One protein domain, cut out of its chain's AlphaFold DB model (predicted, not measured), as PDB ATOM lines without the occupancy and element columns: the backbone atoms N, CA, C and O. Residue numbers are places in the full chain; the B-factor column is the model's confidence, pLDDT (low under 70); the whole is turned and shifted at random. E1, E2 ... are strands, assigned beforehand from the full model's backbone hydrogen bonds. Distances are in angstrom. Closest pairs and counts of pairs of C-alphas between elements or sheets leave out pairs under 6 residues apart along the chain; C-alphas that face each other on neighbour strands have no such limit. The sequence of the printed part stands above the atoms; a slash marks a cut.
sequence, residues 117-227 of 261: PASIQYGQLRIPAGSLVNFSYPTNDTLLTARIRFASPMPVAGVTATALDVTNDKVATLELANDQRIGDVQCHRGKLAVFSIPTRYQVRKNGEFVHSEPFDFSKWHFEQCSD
ATOM      1  N   PRO A 117     -44.394 -44.888 -12.197       66.38
ATOM      2  CA  PRO A 117     -44.545 -45.071 -10.749       66.38
ATOM      3  C   PRO A 117     -44.156 -46.485 -10.305       66.38
ATOM      4  O   PRO A 117     -43.730 -46.700  -9.173       66.38
ATOM      5  N   ALA A 118     -44.277 -47.450 -11.212       72.50
ATOM      6  CA  ALA A 118     -43.856 -48.827 -11.040       72.50
ATOM      7  C   ALA A 118     -43.139 -49.295 -12.309       72.50
ATOM      8  O   ALA A 118     -43.324 -48.727 -13.386       72.50
ATOM      9  N   SER A 119     -42.323 -50.342 -12.192       80.44
ATOM     10  CA  SER A 119     -41.703 -50.941 -13.372       80.44
ATOM     11  C   SER A 119     -42.763 -51.575 -14.270       80.44
ATOM     12  O   SER A 119     -43.599 -52.328 -13.768       80.44
ATOM     13  N   ILE A 120     -42.683 -51.346 -15.580       76.94
ATOM     14  CA  ILE A 120     -43.590 -51.939 -16.570       76.94
ATOM     15  C   ILE A 120     -42.815 -52.923 -17.444       76.94
ATOM     16  O   ILE A 120     -41.700 -52.636 -17.881       76.94
ATOM     17  N   GLN A 121     -43.416 -54.083 -17.706       81.12
ATOM     18  CA  GLN A 121     -42.921 -55.050 -18.681       81.12
ATOM     19  C   GLN A 121     -43.658 -54.847 -20.009       81.12
ATOM     20  O   GLN A 121     -44.885 -54.908 -20.049       81.12
ATOM     21  N   TYR A 122     -42.917 -54.646 -21.096       74.75
ATOM     22  CA  TYR A 122     -43.450 -54.550 -22.451       74.75
ATOM     23  C   TYR A 122     -42.662 -55.468 -23.393       74.75
ATOM     24  O   TYR A 122     -41.579 -55.127 -23.874       74.75
ATOM     25  N   GLY A 123     -43.193 -56.668 -23.629       77.50
ATOM     26  CA  GLY A 123     -42.472 -57.721 -24.351       77.50
ATOM     27  C   GLY A 123     -41.204 -58.114 -23.600       77.50
ATOM     28  O   GLY A 123     -41.265 -58.452 -22.419       77.50
ATOM     29  N   GLN A 124     -40.054 -58.029 -24.268       84.00
ATOM     30  CA  GLN A 124     -38.737 -58.254 -23.661       84.00
ATOM     31  C   GLN A 124     -38.179 -57.018 -22.927       84.00
ATOM     32  O   GLN A 124     -37.215 -57.145 -22.173       84.00
ATOM     33  N   LEU A 125     -38.774 -55.829 -23.099       84.94
ATOM     34  CA  LEU A 125     -38.322 -54.608 -22.431       84.94
ATOM     35  C   LEU A 125     -38.928 -54.491 -21.031       84.94
ATOM     36  O   LEU A 125     -40.143 -54.375 -20.884       84.94
ATOM     37  N   ARG A 126     -38.081 -54.419 -20.002       85.62
ATOM     38  CA  ARG A 126     -38.502 -54.028 -18.653       85.62
ATOM     39  C   ARG A 126     -38.104 -52.583 -18.396       85.62
ATOM     40  O   ARG A 126     -36.922 -52.292 -18.259       85.62
ATOM     41  N   ILE A 127     -39.076 -51.683 -18.308       85.06
ATOM     42  CA  ILE A 127     -38.817 -50.269 -18.040       85.06
ATOM     43  C   ILE A 127     -38.851 -50.057 -16.518       85.06
ATOM     44  O   ILE A 127     -39.889 -50.318 -15.901       85.06
ATOM     45  N   PRO A 128     -37.744 -49.635 -15.877       86.88
ATOM     46  CA  PRO A 128     -37.706 -49.449 -14.432       86.88
ATOM     47  C   PRO A 128     -38.524 -48.227 -13.998       86.88
ATOM     48  O   PRO A 128     -38.684 -47.264 -14.756       86.88
ATOM     49  N   ALA A 129     -39.009 -48.264 -12.755       84.06
ATOM     50  CA  ALA A 129     -39.665 -47.120 -12.132       84.06
ATOM     51  C   ALA A 129     -38.733 -45.895 -12.134       84.06
ATOM     52  O   ALA A 129     -37.512 -46.032 -12.049       84.06
ATOM     53  N   GLY A 130     -39.309 -44.702 -12.270       81.00
ATOM     54  CA  GLY A 130     -38.562 -43.448 -12.380       81.00
ATOM     55  C   GLY A 130     -37.948 -43.177 -13.759       81.00
ATOM     56  O   GLY A 130     -37.289 -42.155 -13.926       81.00
ATOM     57  N   SER A 131     -38.148 -44.048 -14.754       84.00
ATOM     58  CA  SER A 131     -37.783 -43.724 -16.141       84.00
ATOM     59  C   SER A 131     -38.733 -42.669 -16.691       84.00
ATOM     60  O   SER A 131     -39.924 -42.730 -16.390       84.00
ATOM     61  N   LEU A 132     -38.211 -41.751 -17.504       84.38
ATOM     62  CA  LEU A 132     -38.981 -40.744 -18.228       84.38
ATOM     63  C   LEU A 132     -39.499 -41.350 -19.527       84.38
ATOM     64  O   LEU A 132     -38.704 -41.788 -20.357       84.38
ATOM     65  N   VAL A 133     -40.811 -41.373 -19.720       78.62
ATOM     66  CA  VAL A 133     -41.441 -41.905 -20.925       78.62
ATOM     67  C   VAL A 133     -42.373 -40.892 -21.563       78.62
ATOM     68  O   VAL A 133     -43.364 -40.480 -20.972       78.62
ATOM     69  N   ASN A 134     -42.095 -40.552 -22.815       77.12
ATOM     70  CA  ASN A 134     -42.992 -39.788 -23.658       77.12
ATOM     71  C   ASN A 134     -43.695 -40.739 -24.630       77.12
ATOM     72  O   ASN A 134     -43.133 -41.103 -25.668       77.12
ATOM     73  N   PHE A 135     -44.902 -41.171 -24.260       69.75
ATOM     74  CA  PHE A 135     -45.787 -41.903 -25.158       69.75
ATOM     75  C   PHE A 135     -46.499 -40.908 -26.065       69.75
ATOM     76  O   PHE A 135     -47.267 -40.067 -25.605       69.75
ATOM     77  N   SER A 136     -46.269 -41.027 -27.362       61.00
ATOM     78  CA  SER A 136     -47.132 -40.408 -28.353       61.00
ATOM     79  C   SER A 136     -48.134 -41.472 -28.782       61.00
ATOM     80  O   SER A 136     -47.782 -42.449 -29.448       61.00
ATOM     81  N   TYR A 137     -49.378 -41.304 -28.341       48.59
ATOM     82  CA  TYR A 137     -50.508 -42.020 -28.911       48.59
ATOM     83  C   TYR A 137     -50.879 -41.277 -30.196       48.59
ATOM     84  O   TYR A 137     -51.340 -40.135 -30.112       48.59
ATOM     85  N   PRO A 138     -50.655 -41.840 -31.398       44.81
ATOM     86  CA  PRO A 138     -51.305 -41.287 -32.571       44.81
ATOM     87  C   PRO A 138     -52.815 -41.338 -32.326       44.81
ATOM     88  O   PRO A 138     -53.307 -42.285 -31.718       44.81
ATOM     89  N   THR A 139     -53.548 -40.348 -32.833       42.31
ATOM     90  CA  THR A 139     -55.010 -40.169 -32.711       42.31
ATOM     91  C   THR A 139     -55.841 -41.401 -33.128       42.31
ATOM     92  O   THR A 139     -57.048 -41.421 -32.931       42.31
ATOM     93  N   ASN A 140     -55.179 -42.430 -33.669       41.28
ATOM     94  CA  ASN A 140     -55.690 -43.754 -33.995       41.28
ATOM     95  C   ASN A 140     -54.859 -44.841 -33.259       41.28
ATOM     96  O   ASN A 140     -54.005 -45.473 -33.882       41.28
ATOM     97  N   ASP A 141     -55.048 -44.989 -31.942       40.75
ATOM     98  CA  ASP A 141     -54.865 -46.139 -31.009       40.75
ATOM     99  C   ASP A 141     -53.862 -47.298 -31.257       40.75
ATOM    100  O   ASP A 141     -53.947 -48.341 -30.607       40.75
ATOM    101  N   THR A 142     -52.885 -47.201 -32.159       46.12
ATOM    102  CA  THR A 142     -52.311 -48.433 -32.752       46.12
ATOM    103  C   THR A 142     -50.795 -48.517 -32.796       46.12
ATOM    104  O   THR A 142     -50.262 -49.588 -33.087       46.12
ATOM    105  N   LEU A 143     -50.074 -47.448 -32.460       48.56
ATOM    106  CA  LEU A 143     -48.618 -47.499 -32.390       48.56
ATOM    107  C   LEU A 143     -48.134 -46.819 -31.118       48.56
ATOM    108  O   LEU A 143     -48.261 -45.607 -30.969       48.56
ATOM    109  N   LEU A 144     -47.534 -47.595 -30.215       54.97
ATOM    110  CA  LEU A 144     -46.773 -47.031 -29.108       54.97
ATOM    111  C   LEU A 144     -45.480 -46.426 -29.677       54.97
ATOM    112  O   LEU A 144     -44.421 -47.064 -29.678       54.97
ATOM    113  N   THR A 145     -45.575 -45.212 -30.220       69.31
ATOM    114  CA  THR A 145     -44.397 -44.377 -30.458       69.31
ATOM    115  C   THR A 145     -43.939 -43.860 -29.107       69.31
ATOM    116  O   THR A 145     -44.693 -43.200 -28.395       69.31
ATOM    117  N   ALA A 146     -42.730 -44.237 -28.710       76.75
ATOM    118  CA  ALA A 146     -42.227 -43.932 -27.385       76.75
ATOM    119  C   ALA A 146     -40.798 -43.423 -27.476       76.75
ATOM    120  O   ALA A 146     -39.956 -44.026 -28.149       76.75
ATOM    121  N   ARG A 147     -40.536 -42.339 -26.748       86.12
ATOM    122  CA  ARG A 147     -39.188 -41.970 -26.325       86.12
ATOM    123  C   ARG A 147     -39.067 -42.231 -24.842       86.12
ATOM    124  O   ARG A 147     -39.888 -41.756 -24.063       86.12
ATOM    125  N   ILE A 148     -38.063 -42.996 -24.461       87.31
ATOM    126  CA  ILE A 148     -37.839 -43.442 -23.096       87.31
ATOM    127  C   ILE A 148     -36.425 -43.040 -22.706       87.31
ATOM    128  O   ILE A 148     -35.477 -43.354 -23.417       87.31
ATOM    129  N   ARG A 149     -36.270 -42.390 -21.555       90.94
ATOM    130  CA  ARG A 149     -34.984 -42.201 -20.886       90.94
ATOM    131  C   ARG A 149     -35.013 -43.001 -19.594       90.94
ATOM    132  O   ARG A 149     -35.824 -42.735 -18.707       90.94
ATOM    133  N   PHE A 150     -34.187 -44.037 -19.529       91.25
ATOM    134  CA  PHE A 150     -34.203 -44.985 -18.422       91.25
ATOM    135  C   PHE A 150     -33.652 -44.341 -17.146       91.25
ATOM    136  O   PHE A 150     -32.707 -43.556 -17.196       91.25
ATOM    137  N   ALA A 151     -34.216 -44.703 -15.991       88.75
ATOM    138  CA  ALA A 151     -33.720 -44.242 -14.687       88.75
ATOM    139  C   ALA A 151     -32.276 -44.694 -14.394       88.75
ATOM    140  O   ALA A 151     -31.556 -44.060 -13.628       88.75
ATOM    141  N   SER A 152     -31.862 -45.810 -14.990       90.88
ATOM    142  CA  SER A 152     -30.511 -46.365 -14.912       90.88
ATOM    143  C   SER A 152     -30.172 -47.056 -16.239       90.88
ATOM    144  O   SER A 152     -31.095 -47.358 -16.995       90.88
ATOM    145  N   PRO A 153     -28.886 -47.283 -16.564       93.19
ATOM    146  CA  PRO A 153     -28.501 -48.027 -17.762       93.19
ATOM    147  C   PRO A 153     -29.152 -49.415 -17.813       93.19
ATOM    148  O   PRO A 153     -29.028 -50.186 -16.862       93.19
ATOM    149  N   MET A 154     -29.821 -49.737 -18.921       92.75
ATOM    150  CA  MET A 154     -30.573 -50.983 -19.090       92.75
ATOM    151  C   MET A 154     -30.064 -51.795 -20.286       92.75
ATOM    152  O   MET A 154     -29.705 -51.209 -21.309       92.75
ATOM    153  N   PRO A 155     -30.068 -53.136 -20.204       92.81
ATOM    154  CA  PRO A 155     -29.818 -53.988 -21.358       92.81
ATOM    155  C   PRO A 155     -31.043 -53.990 -22.287       92.81
ATOM    156  O   PRO A 155     -32.143 -54.366 -21.881       92.81
ATOM    157  N   VAL A 156     -30.855 -53.582 -23.540       91.56
ATOM    158  CA  VAL A 156     -31.890 -53.536 -24.581       91.56
ATOM    159  C   VAL A 156     -31.279 -54.033 -25.885       91.56
ATOM    160  O   VAL A 156     -30.234 -53.539 -26.283       91.56
ATOM    161  N   ALA A 157     -31.892 -55.025 -26.537       89.25
ATOM    162  CA  ALA A 157     -31.392 -55.594 -27.797       89.25
ATOM    163  C   ALA A 157     -29.887 -55.950 -27.805       89.25
ATOM    164  O   ALA A 157     -29.179 -55.724 -28.782       89.25
ATOM    165  N   GLY A 158     -29.387 -56.495 -26.690       90.19
ATOM    166  CA  GLY A 158     -27.985 -56.900 -26.549       90.19
ATOM    167  C   GLY A 158     -27.001 -55.759 -26.269       90.19
ATOM    168  O   GLY A 158     -25.810 -56.027 -26.144       90.19
ATOM    169  N   VAL A 159     -27.473 -54.516 -26.118       93.50
ATOM    170  CA  VAL A 159     -26.637 -53.352 -25.786       93.50
ATOM    171  C   VAL A 159     -27.059 -52.715 -24.470       93.50
ATOM    172  O   VAL A 159     -28.219 -52.779 -24.072       93.50
ATOM    173  N   THR A 160     -26.122 -52.074 -23.775       95.69
ATOM    174  CA  THR A 160     -26.444 -51.291 -22.574       95.69
ATOM    175  C   THR A 160     -26.776 -49.858 -22.975       95.69
ATOM    176  O   THR A 160     -25.911 -49.159 -23.513       95.69
ATOM    177  N   ALA A 161     -28.002 -49.411 -22.698       95.00
ATOM    178  CA  ALA A 161     -28.537 -48.135 -23.160       95.00
ATOM    179  C   ALA A 161     -29.107 -47.260 -22.029       95.00
ATOM    180  O   ALA A 161     -29.618 -47.760 -21.027       95.00
ATOM    181  N   THR A 162     -29.029 -45.939 -22.200       94.94
ATOM    182  CA  THR A 162     -29.613 -44.915 -21.312       94.94
ATOM    183  C   THR A 162     -30.934 -44.362 -21.832       94.94
ATOM    184  O   THR A 162     -31.749 -43.888 -21.041       94.94
ATOM    185  N   ALA A 163     -31.177 -44.442 -23.139       93.44
ATOM    186  CA  ALA A 163     -32.422 -44.008 -23.753       93.44
ATOM    187  C   ALA A 163     -32.788 -44.872 -24.966       93.44
ATOM    188  O   ALA A 163     -31.922 -45.495 -25.580       93.44
ATOM    189  N   LEU A 164     -34.077 -44.900 -25.290       91.81
ATOM    190  CA  LEU A 164     -34.680 -45.622 -26.404       91.81
ATOM    191  C   LEU A 164     -35.673 -44.699 -27.118       91.81
ATOM    192  O   LEU A 164     -36.564 -44.144 -26.483       91.81
ATOM    193  N   ASP A 165     -35.560 -44.575 -28.435       90.06
ATOM    194  CA  ASP A 165     -36.533 -43.891 -29.284       90.06
ATOM    195  C   ASP A 165     -37.008 -44.859 -30.371       90.06
ATOM    196  O   ASP A 165     -36.221 -45.343 -31.186       90.06
ATOM    197  N   VAL A 166     -38.310 -45.149 -30.350       85.12
ATOM    198  CA  VAL A 166     -38.995 -45.974 -31.353       85.12
ATOM    199  C   VAL A 166     -40.180 -45.213 -31.951       85.12
ATOM    200  O   VAL A 166     -41.283 -45.742 -32.107       85.12
ATOM    201  N   THR A 167     -39.989 -43.925 -32.226       79.88
ATOM    202  CA  THR A 167     -40.987 -43.088 -32.907       79.88
ATOM    203  C   THR A 167     -41.124 -43.412 -34.393       79.88
ATOM    204  O   THR A 167     -42.185 -43.176 -34.964       79.88
ATOM    205  N   ASN A 168     -40.092 -43.993 -35.005       79.69
ATOM    206  CA  ASN A 168     -40.133 -44.493 -36.372       79.69
ATOM    207  C   ASN A 168     -40.639 -45.952 -36.385       79.69
ATOM    208  O   ASN A 168     -40.300 -46.753 -35.515       79.69
ATOM    209  N   ASP A 169     -41.478 -46.302 -37.358       75.88
ATOM    210  CA  ASP A 169     -42.121 -47.616 -37.486       75.88
ATOM    211  C   ASP A 169     -41.164 -48.731 -37.935       75.88
ATOM    212  O   ASP A 169     -41.467 -49.911 -37.734       75.88
ATOM    213  N   LYS A 170     -40.016 -48.360 -38.513       81.50
ATOM    214  CA  LYS A 170     -38.996 -49.274 -39.059       81.50
ATOM    215  C   LYS A 170     -37.631 -49.139 -38.401       81.50
ATOM    216  O   LYS A 170     -36.754 -49.963 -38.647       81.50
ATOM    217  N   VAL A 171     -37.439 -48.108 -37.581       88.06
ATOM    218  CA  VAL A 171     -36.150 -47.811 -36.954       88.06
ATOM    219  C   VAL A 171     -36.331 -47.593 -35.458       88.06
ATOM    220  O   VAL A 171     -37.146 -46.777 -35.032       88.06
ATOM    221  N   ALA A 172     -35.527 -48.295 -34.667       90.25
ATOM    222  CA  ALA A 172     -35.328 -48.013 -33.254       90.25
ATOM    223  C   ALA A 172     -33.925 -47.439 -33.045       90.25
ATOM    224  O   ALA A 172     -32.961 -47.875 -33.672       90.25
ATOM    225  N   THR A 173     -33.795 -46.471 -32.147       93.75
ATOM    226  CA  THR A 173     -32.495 -45.905 -31.777       93.75
ATOM    227  C   THR A 173     -32.275 -46.021 -30.280       93.75
ATOM    228  O   THR A 173     -33.185 -45.788 -29.483       93.75
ATOM    229  N   LEU A 174     -31.065 -46.420 -29.899       94.56
ATOM    230  CA  LEU A 174     -30.652 -46.639 -28.519       94.56
ATOM    231  C   LEU A 174     -29.452 -45.755 -28.196       94.56
ATOM    232  O   LEU A 174     -28.419 -45.857 -28.849       94.56
ATOM    233  N   GLU A 175     -29.563 -44.909 -27.177       96.00
ATOM    234  CA  GLU A 175     -28.433 -44.117 -26.679       96.00
ATOM    235  C   GLU A 175     -27.554 -44.997 -25.791       96.00
ATOM    236  O   GLU A 175     -28.027 -45.545 -24.795       96.00
ATOM    237  N   LEU A 176     -26.282 -45.160 -26.153       96.00
ATOM    238  CA  LEU A 176     -25.392 -46.108 -25.489       96.00
ATOM    239  C   LEU A 176     -24.893 -45.576 -24.146       96.00
ATOM    240  O   LEU A 176     -24.347 -44.477 -24.046       96.00
ATOM    241  N   ALA A 177     -25.008 -46.406 -23.110       95.56
ATOM    242  CA  ALA A 177     -24.552 -46.063 -21.767       95.56
ATOM    243  C   ALA A 177     -23.026 -46.113 -21.620       95.56
ATOM    244  O   ALA A 177     -22.457 -45.343 -20.851       95.56
ATOM    245  N   ASN A 178     -22.386 -47.024 -22.356       95.50
ATOM    246  CA  ASN A 178     -20.963 -47.334 -22.286       95.50
ATOM    247  C   ASN A 178     -20.402 -47.568 -23.695       95.50
ATOM    248  O   ASN A 178     -21.154 -47.885 -24.622       95.50
ATOM    249  N   ASP A 179     -19.077 -47.477 -23.815       94.94
ATOM    250  CA  ASP A 179     -18.346 -47.957 -24.984       94.94
ATOM    251  C   ASP A 179     -18.515 -49.475 -25.081       94.94
ATOM    252  O   ASP A 179     -18.225 -50.206 -24.132       94.94
ATOM    253  N   GLN A 180     -19.014 -49.953 -26.215       93.88
ATOM    254  CA  GLN A 180     -19.298 -51.368 -26.420       93.88
ATOM    255  C   GLN A 180     -19.184 -51.744 -27.893       93.88
ATOM    256  O   GLN A 180     -19.409 -50.927 -28.788       93.88
ATOM    257  N   ARG A 181     -18.833 -53.005 -28.134       93.25
ATOM    258  CA  ARG A 181     -18.778 -53.578 -29.474       93.25
ATOM    259  C   ARG A 181     -20.123 -54.218 -29.804       93.25
ATOM    260  O   ARG A 181     -20.606 -55.045 -29.036       93.25
ATOM    261  N   ILE A 182     -20.708 -53.837 -30.935       92.69
ATOM    262  CA  ILE A 182     -21.987 -54.352 -31.430       92.69
ATOM    263  C   ILE A 182     -21.705 -55.042 -32.763       92.69
ATOM    264  O   ILE A 182     -21.378 -54.390 -33.754       92.69
ATOM    265  N   GLY A 183     -21.744 -56.377 -32.769       87.50
ATOM    266  CA  GLY A 183     -21.213 -57.162 -33.885       87.50
ATOM    267  C   GLY A 183     -19.727 -56.854 -34.111       87.50
ATOM    268  O   GLY A 183     -18.897 -57.060 -33.222       87.50
ATOM    269  N   ASP A 184     -19.399 -56.308 -35.280       88.88
ATOM    270  CA  ASP A 184     -18.031 -55.922 -35.645       88.88
ATOM    271  C   ASP A 184     -17.715 -54.433 -35.488       88.88
ATOM    272  O   ASP A 184     -16.579 -54.015 -35.714       88.88
ATOM    273  N   VAL A 185     -18.685 -53.631 -35.047       93.25
ATOM    274  CA  VAL A 185     -18.530 -52.180 -34.920       93.25
ATOM    275  C   VAL A 185     -18.267 -51.799 -33.467       93.25
ATOM    276  O   VAL A 185     -19.008 -52.185 -32.562       93.25
ATOM    277  N   GLN A 186     -17.215 -51.011 -33.232       95.44
ATOM    278  CA  GLN A 186     -16.966 -50.383 -31.935       95.44
ATOM    279  C   GLN A 186     -17.783 -49.094 -31.826       95.44
ATOM    280  O   GLN A 186     -17.602 -48.172 -32.621       95.44
ATOM    281  N   CYS A 187     -18.650 -49.011 -30.821       94.38
ATOM    282  CA  CYS A 187     -19.485 -47.844 -30.579       94.38
ATOM    283  C   CYS A 187     -19.154 -47.202 -29.237       94.38
ATOM    284  O   CYS A 187     -18.938 -47.888 -28.238       94.38
ATOM    285  N   HIS A 188     -19.116 -45.875 -29.222       94.88
ATOM    286  CA  HIS A 188     -18.769 -45.101 -28.036       94.88
ATOM    287  C   HIS A 188     -20.008 -44.704 -27.235       94.88
ATOM    288  O   HIS A 188     -21.107 -44.548 -27.772       94.88
ATOM    289  N   ARG A 189     -19.806 -44.498 -25.938       94.38
ATOM    290  CA  ARG A 189     -20.785 -43.967 -24.998       94.38
ATOM    291  C   ARG A 189     -21.387 -42.660 -25.512       94.38
ATOM    292  O   ARG A 189     -20.681 -41.789 -26.011       94.38
ATOM    293  N   GLY A 190     -22.697 -42.514 -25.336       90.94
ATOM    294  CA  GLY A 190     -23.458 -41.334 -25.745       90.94
ATOM    295  C   GLY A 190     -23.809 -41.287 -27.233       90.94
ATOM    296  O   GLY A 190     -24.667 -40.491 -27.605       90.94
ATOM    297  N   LYS A 191     -23.213 -42.146 -28.074       94.00
ATOM    298  CA  LYS A 191     -23.651 -42.316 -29.467       94.00
ATOM    299  C   LYS A 191     -24.946 -43.121 -29.539       94.00
ATOM    300  O   LYS A 191     -25.297 -43.848 -28.604       94.00
ATOM    301  N   LEU A 192     -25.640 -43.010 -30.668       94.81
ATOM    302  CA  LEU A 192     -26.861 -43.767 -30.925       94.81
ATOM    303  C   LEU A 192     -26.542 -45.048 -31.694       94.81
ATOM    304  O   LEU A 192     -25.990 -44.983 -32.787       94.81
ATOM    305  N   ALA A 193     -26.935 -46.204 -31.173       95.38
ATOM    306  CA  ALA A 193     -27.023 -47.428 -31.957       95.38
ATOM    307  C   ALA A 193     -28.372 -47.469 -32.681       95.38
ATOM    308  O   ALA A 193     -29.432 -47.387 -32.056       95.38
ATOM    309  N   VAL A 194     -28.322 -47.567 -34.005       94.75
ATOM    310  CA  VAL A 194     -29.489 -47.598 -34.884       94.75
ATOM    311  C   VAL A 194     -29.795 -49.048 -35.229       94.75
ATOM    312  O   VAL A 194     -28.929 -49.773 -35.718       94.75
ATOM    313  N   PHE A 195     -31.034 -49.455 -34.979       93.25
ATOM    314  CA  PHE A 195     -31.544 -50.782 -35.284       93.25
ATOM    315  C   PHE A 195     -32.678 -50.678 -36.295       93.25
ATOM    316  O   PHE A 195     -33.615 -49.898 -36.099       93.25
ATOM    317  N   SER A 196     -32.630 -51.490 -37.345       91.19
ATOM    318  CA  SER A 196     -33.813 -51.777 -38.138       91.19
ATOM    319  C   SER A 196     -34.684 -52.765 -37.368       91.19
ATOM    320  O   SER A 196     -34.225 -53.775 -36.827       91.19
ATOM    321  N   ILE A 197     -35.960 -52.421 -37.252       86.06
ATOM    322  CA  ILE A 197     -36.960 -53.236 -36.570       86.06
ATOM    323  C   ILE A 197     -37.961 -53.741 -37.605       86.06
ATOM    324  O   ILE A 197     -38.228 -53.037 -38.586       86.06
ATOM    325  N   PRO A 198     -38.536 -54.945 -37.420       77.19
ATOM    326  CA  PRO A 198     -39.631 -55.376 -38.269       77.19
ATOM    327  C   PRO A 198     -40.714 -54.303 -38.205       77.19
ATOM    328  O   PRO A 198     -41.076 -53.867 -37.108       77.19
ATOM    329  N   THR A 199     -41.188 -53.867 -39.379       66.06
ATOM    330  CA  THR A 199     -42.278 -52.887 -39.479       66.06
ATOM    331  C   THR A 199     -43.349 -53.305 -38.486       66.06
ATOM    332  O   THR A 199     -43.795 -54.453 -38.534       66.06
ATOM    333  N   ARG A 200     -43.714 -52.428 -37.544       61.97
ATOM    334  CA  ARG A 200     -44.717 -52.783 -36.536       61.97
ATOM    335  C   ARG A 200     -46.061 -52.980 -37.239       61.97
ATOM    336  O   ARG A 200     -46.792 -52.023 -37.476       61.97
ATOM    337  N   TYR A 201     -46.350 -54.216 -37.638       43.34
ATOM    338  CA  TYR A 201     -47.586 -54.566 -38.316       43.34
ATOM    339  C   TYR A 201     -48.753 -54.332 -37.358       43.34
ATOM    340  O   TYR A 201     -48.804 -54.884 -36.261       43.34
ATOM    341  N   GLN A 202     -49.703 -53.515 -37.802       48.75
ATOM    342  CA  GLN A 202     -51.051 -53.501 -37.259       48.75
ATOM    343  C   GLN A 202     -51.717 -54.796 -37.725       48.75
ATOM    344  O   GLN A 202     -51.937 -54.988 -38.925       48.75
ATOM    345  N   VAL A 203     -52.021 -55.715 -36.809       41.47
ATOM    346  CA  VAL A 203     -52.795 -56.895 -37.190       41.47
ATOM    347  C   VAL A 203     -54.236 -56.437 -37.390       41.47
ATOM    348  O   VAL A 203     -54.938 -56.084 -36.445       41.47
ATOM    349  N   ARG A 204     -54.683 -56.423 -38.649       43.06
ATOM    350  CA  ARG A 204     -56.076 -56.154 -39.011       43.06
ATOM    351  C   ARG A 204     -56.889 -57.412 -38.713       43.06
ATOM    352  O   ARG A 204     -56.995 -58.296 -39.560       43.06
ATOM    353  N   LYS A 205     -57.444 -57.521 -37.506       42.09
ATOM    354  CA  LYS A 205     -58.382 -58.596 -37.164       42.09
ATOM    355  C   LYS A 205     -59.790 -58.009 -37.204       42.09
ATOM    356  O   LYS A 205     -60.106 -57.109 -36.443       42.09
ATOM    357  N   ASN A 206     -60.628 -58.500 -38.117       55.00
ATOM    358  CA  ASN A 206     -62.045 -58.121 -38.234       55.00
ATOM    359  C   ASN A 206     -62.324 -56.616 -38.442       55.00
ATOM    360  O   ASN A 206     -63.341 -56.109 -37.988       55.00
ATOM    361  N   GLY A 207     -61.446 -55.894 -39.145       49.09
ATOM    362  CA  GLY A 207     -61.658 -54.468 -39.440       49.09
ATOM    363  C   GLY A 207     -61.288 -53.510 -38.302       49.09
ATOM    364  O   GLY A 207     -61.261 -52.307 -38.539       49.09
ATOM    365  N   GLU A 208     -60.911 -54.032 -37.135       43.12
ATOM    366  CA  GLU A 208     -60.284 -53.278 -36.050       43.12
ATOM    367  C   GLU A 208     -58.761 -53.430 -36.105       43.12
ATOM    368  O   GLU A 208     -58.211 -54.495 -36.414       43.12
ATOM    369  N   PHE A 209     -58.067 -52.332 -35.824       47.75
ATOM    370  CA  PHE A 209     -56.621 -52.334 -35.691       47.75
ATOM    371  C   PHE A 209     -56.260 -52.884 -34.311       47.75
ATOM    372  O   PHE A 209     -56.466 -52.222 -33.297       47.75
ATOM    373  N   VAL A 210     -55.734 -54.106 -34.268       47.09
ATOM    374  CA  VAL A 210     -55.303 -54.727 -33.015       47.09
ATOM    375  C   VAL A 210     -53.835 -54.375 -32.761       47.09
ATOM    376  O   VAL A 210     -53.014 -54.410 -33.677       47.09
ATOM    377  N   HIS A 211     -53.574 -53.996 -31.508       50.94
ATOM    378  CA  HIS A 211     -52.314 -53.615 -30.861       50.94
ATOM    379  C   HIS A 211     -51.012 -54.095 -31.537       50.94
ATOM    380  O   HIS A 211     -50.907 -55.247 -31.955       50.94
ATOM    381  N   SER A 212     -49.982 -53.237 -31.549       56.84
ATOM    382  CA  SER A 212     -48.629 -53.620 -31.975       56.84
ATOM    383  C   SER A 212     -48.099 -54.783 -31.132       56.84
ATOM    384  O   SER A 212     -48.198 -54.733 -29.902       56.84
ATOM    385  N   GLU A 213     -47.507 -55.795 -31.775       62.31
ATOM    386  CA  GLU A 213     -46.843 -56.895 -31.067       62.31
ATOM    387  C   GLU A 213     -45.831 -56.348 -30.033       62.31
ATOM    388  O   GLU A 213     -45.158 -55.343 -30.305       62.31
ATOM    389  N   PRO A 214     -45.712 -56.973 -28.844       69.81
ATOM    390  CA  PRO A 214     -44.717 -56.583 -27.848       69.81
ATOM    391  C   PRO A 214     -43.290 -56.614 -28.415       69.81
ATOM    392  O   PRO A 214     -43.010 -57.354 -29.357       69.81
ATOM    393  N   PHE A 215     -42.361 -55.851 -27.822       76.31
ATOM    394  CA  PHE A 215     -40.973 -55.834 -28.300       76.31
ATOM    395  C   PHE A 215     -40.335 -57.226 -28.259       76.31
ATOM    396  O   PHE A 215     -40.216 -57.835 -27.193       76.31
ATOM    397  N   ASP A 216     -39.869 -57.669 -29.425       82.62
ATOM    398  CA  ASP A 216     -39.032 -58.848 -29.608       82.62
ATOM    399  C   ASP A 216     -37.695 -58.417 -30.214       82.62
ATOM    400  O   ASP A 216     -37.586 -58.145 -31.413       82.62
ATOM    401  N   PHE A 217     -36.679 -58.322 -29.360       86.44
ATOM    402  CA  PHE A 217     -35.362 -57.844 -29.752       86.44
ATOM    403  C   PHE A 217     -34.599 -58.833 -30.632       86.44
ATOM    404  O   PHE A 217     -33.643 -58.432 -31.285       86.44
ATOM    405  N   SER A 218     -35.017 -60.102 -30.695       85.06
ATOM    406  CA  SER A 218     -34.387 -61.092 -31.581       85.06
ATOM    407  C   SER A 218     -34.569 -60.761 -33.066       85.06
ATOM    408  O   SER A 218     -33.773 -61.188 -33.898       85.06
ATOM    409  N   LYS A 219     -35.599 -59.971 -33.390       86.19
ATOM    410  CA  LYS A 219     -35.909 -59.510 -34.748       86.19
ATOM    411  C   LYS A 219     -35.236 -58.178 -35.097       86.19
ATOM    412  O   LYS A 219     -35.452 -57.667 -36.190       86.19
ATOM    413  N   TRP A 220     -34.513 -57.566 -34.161       90.06
ATOM    414  CA  TRP A 220     -33.863 -56.278 -34.382       90.06
ATOM    415  C   TRP A 220     -32.504 -56.512 -35.025       90.06
ATOM    416  O   TRP A 220     -31.714 -57.325 -34.544       90.06
ATOM    417  N   HIS A 221     -32.214 -55.769 -36.085       92.62
ATOM    418  CA  HIS A 221     -30.934 -55.846 -36.768       92.62
ATOM    419  C   HIS A 221     -30.171 -54.548 -36.558       92.62
ATOM    420  O   HIS A 221     -30.685 -53.458 -36.792       92.62
ATOM    421  N   PHE A 222     -28.949 -54.663 -36.048       94.75
ATOM    422  CA  PHE A 222     -28.070 -53.516 -35.883       94.75
ATOM    423  C   PHE A 222     -27.597 -53.031 -37.256       94.75
ATOM    424  O   PHE A 222     -27.054 -53.817 -38.029       94.75
ATOM    425  N   GLU A 223     -27.793 -51.745 -37.531       94.19
ATOM    426  CA  GLU A 223     -27.394 -51.115 -38.793       94.19
ATOM    427  C   GLU A 223     -26.063 -50.380 -38.622       94.19
ATOM    428  O   GLU A 223     -25.078 -50.664 -39.299       94.19
ATOM    429  N   GLN A 224     -26.026 -49.414 -37.699       94.25
ATOM    430  CA  GLN A 224     -24.873 -48.538 -37.523       94.25
ATOM    431  C   GLN A 224     -24.888 -47.809 -36.181       94.25
ATOM    432  O   GLN A 224     -25.917 -47.706 -35.510       94.25
ATOM    433  N   CYS A 225     -23.749 -47.206 -35.842       93.81
ATOM    434  CA  CYS A 225     -23.661 -46.202 -34.789       93.81
ATOM    435  C   CYS A 225     -23.629 -44.799 -35.392       93.81
ATOM    436  O   CYS A 225     -22.839 -44.511 -36.287       93.81
ATOM    437  N   SER A 226     -24.522 -43.943 -34.909       93.06
ATOM    438  CA  SER A 226     -24.752 -42.594 -35.405       93.06
ATOM    439  C   SER A 226     -24.253 -41.549 -34.411       93.06
ATOM    440  O   SER A 226     -24.397 -41.707 -33.196       93.06
ATOM    441  N   ASP A 227     -23.720 -40.460 -34.963       90.56
ATOM    442  CA  ASP A 227     -23.323 -39.235 -34.258       90.56
ATOM    443  C   ASP A 227     -24.466 -38.215 -34.137       90.56
ATOM    444  O   ASP A 227     -24.252 -37.052 -33.798       90.56
TER     445      ASP A 227
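AT A GLANCE: This is residues 117 to 227 of the 261 residues of an uncharacterized protein of Burkholderia pseudomultivorans (UniProt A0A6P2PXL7). One twisted sheet of six antiparallel strands makes the core, and its strand E4 bends sharply and folds back, with the small hairpin of E1 and E2 near its end. A second small hairpin, E7 and E8, packs near E12 at one end of the long axis, while a third, E10 and E11, lies far out at the other end. The printed part has 111 residues with twelve named strands, E1 to E12 in order along the chain, and no named helix: all strand. The sheet's order is E3, E4, E5, E6, E9, E12. The whole is compact, with a radius of gyration of the C-alphas of 14.4 A and spans of 46 by 32 by 21 A.

IN THESE COORDINATES: E1, residues 120 to 122, begins with C-alpha 120 at (-43.590, -51.939, -16.570). E2 is residues 125 to 127 and E3 residues 132 to 136, 13.0 A long. E4, residues 145 to 156, is the longest strand by residues and measures 16.6 A; it bends by 129 degrees at residue 153, where the C-alpha is at (-28.501, -48.027, -17.762). E5, residues 159 to 165, measures 14.1 A, and E6, residues 171 to 176, 15.8 A. E7 is residues 180 to 182, E8 residues 185 to 187, and E9 residues 192 to 196, 12.8 A long. E10 is residues 203 to 205 and E11 residues 208 to 210. E12, residues 221 to 226, measures 14.7 A and ends with C-alpha 226 at (-24.752, -42.594, -35.405).

HOW THE PARTS SIT: E3, E4, E5 and E6 form a meander, each strand the antiparallel neighbour of the one before. In the hairpin of E3 and E4, N 134 and O 147 are 2.8 A apart, within hydrogen-bond range. E5 pairs with E4 on both sides of the bend: N 150 and O 162 are 2.9 A apart, N 156 and O 159 2.8 A. Within hydrogen-bond range across the neighbour strands E5 and E6 are N 165 and O 173, 2.9 A apart; across E6 and E9, N 174 and O 193, 2.9 A; and across E9 and the edge strand E12, N 194 and O 224, 2.8 A. E3 is the other edge strand. In the hairpin of E1 and E2, N 122 and O 125 are 2.8 A apart; the closest C-alphas of E2 and E4 are those of Leu 125 and Val 156, 6.9 A. In the hairpin of E7 and E8, N 180 and O 187 are 2.9 A apart; the closest C-alphas of E8 and E12 are those of Cys 187 and Cys 225, 6.2 A. In the hairpin of E10 and E11, N 210 and O 203 are 3.0 A apart; both strands are apart from E9 and E12.

THE WHOLE: The two C-alphas farthest apart are those of Asp 179 and Asn 206, 46.8 A. The printed part has no cut and no long link; E3 to E4, E9 to E10 and E11 to E12 are short but not tight. The mean pLDDT of the printed part is 79.4, and it is under 70 at residue 117, residues 135 to 145 and residues 199 to 214.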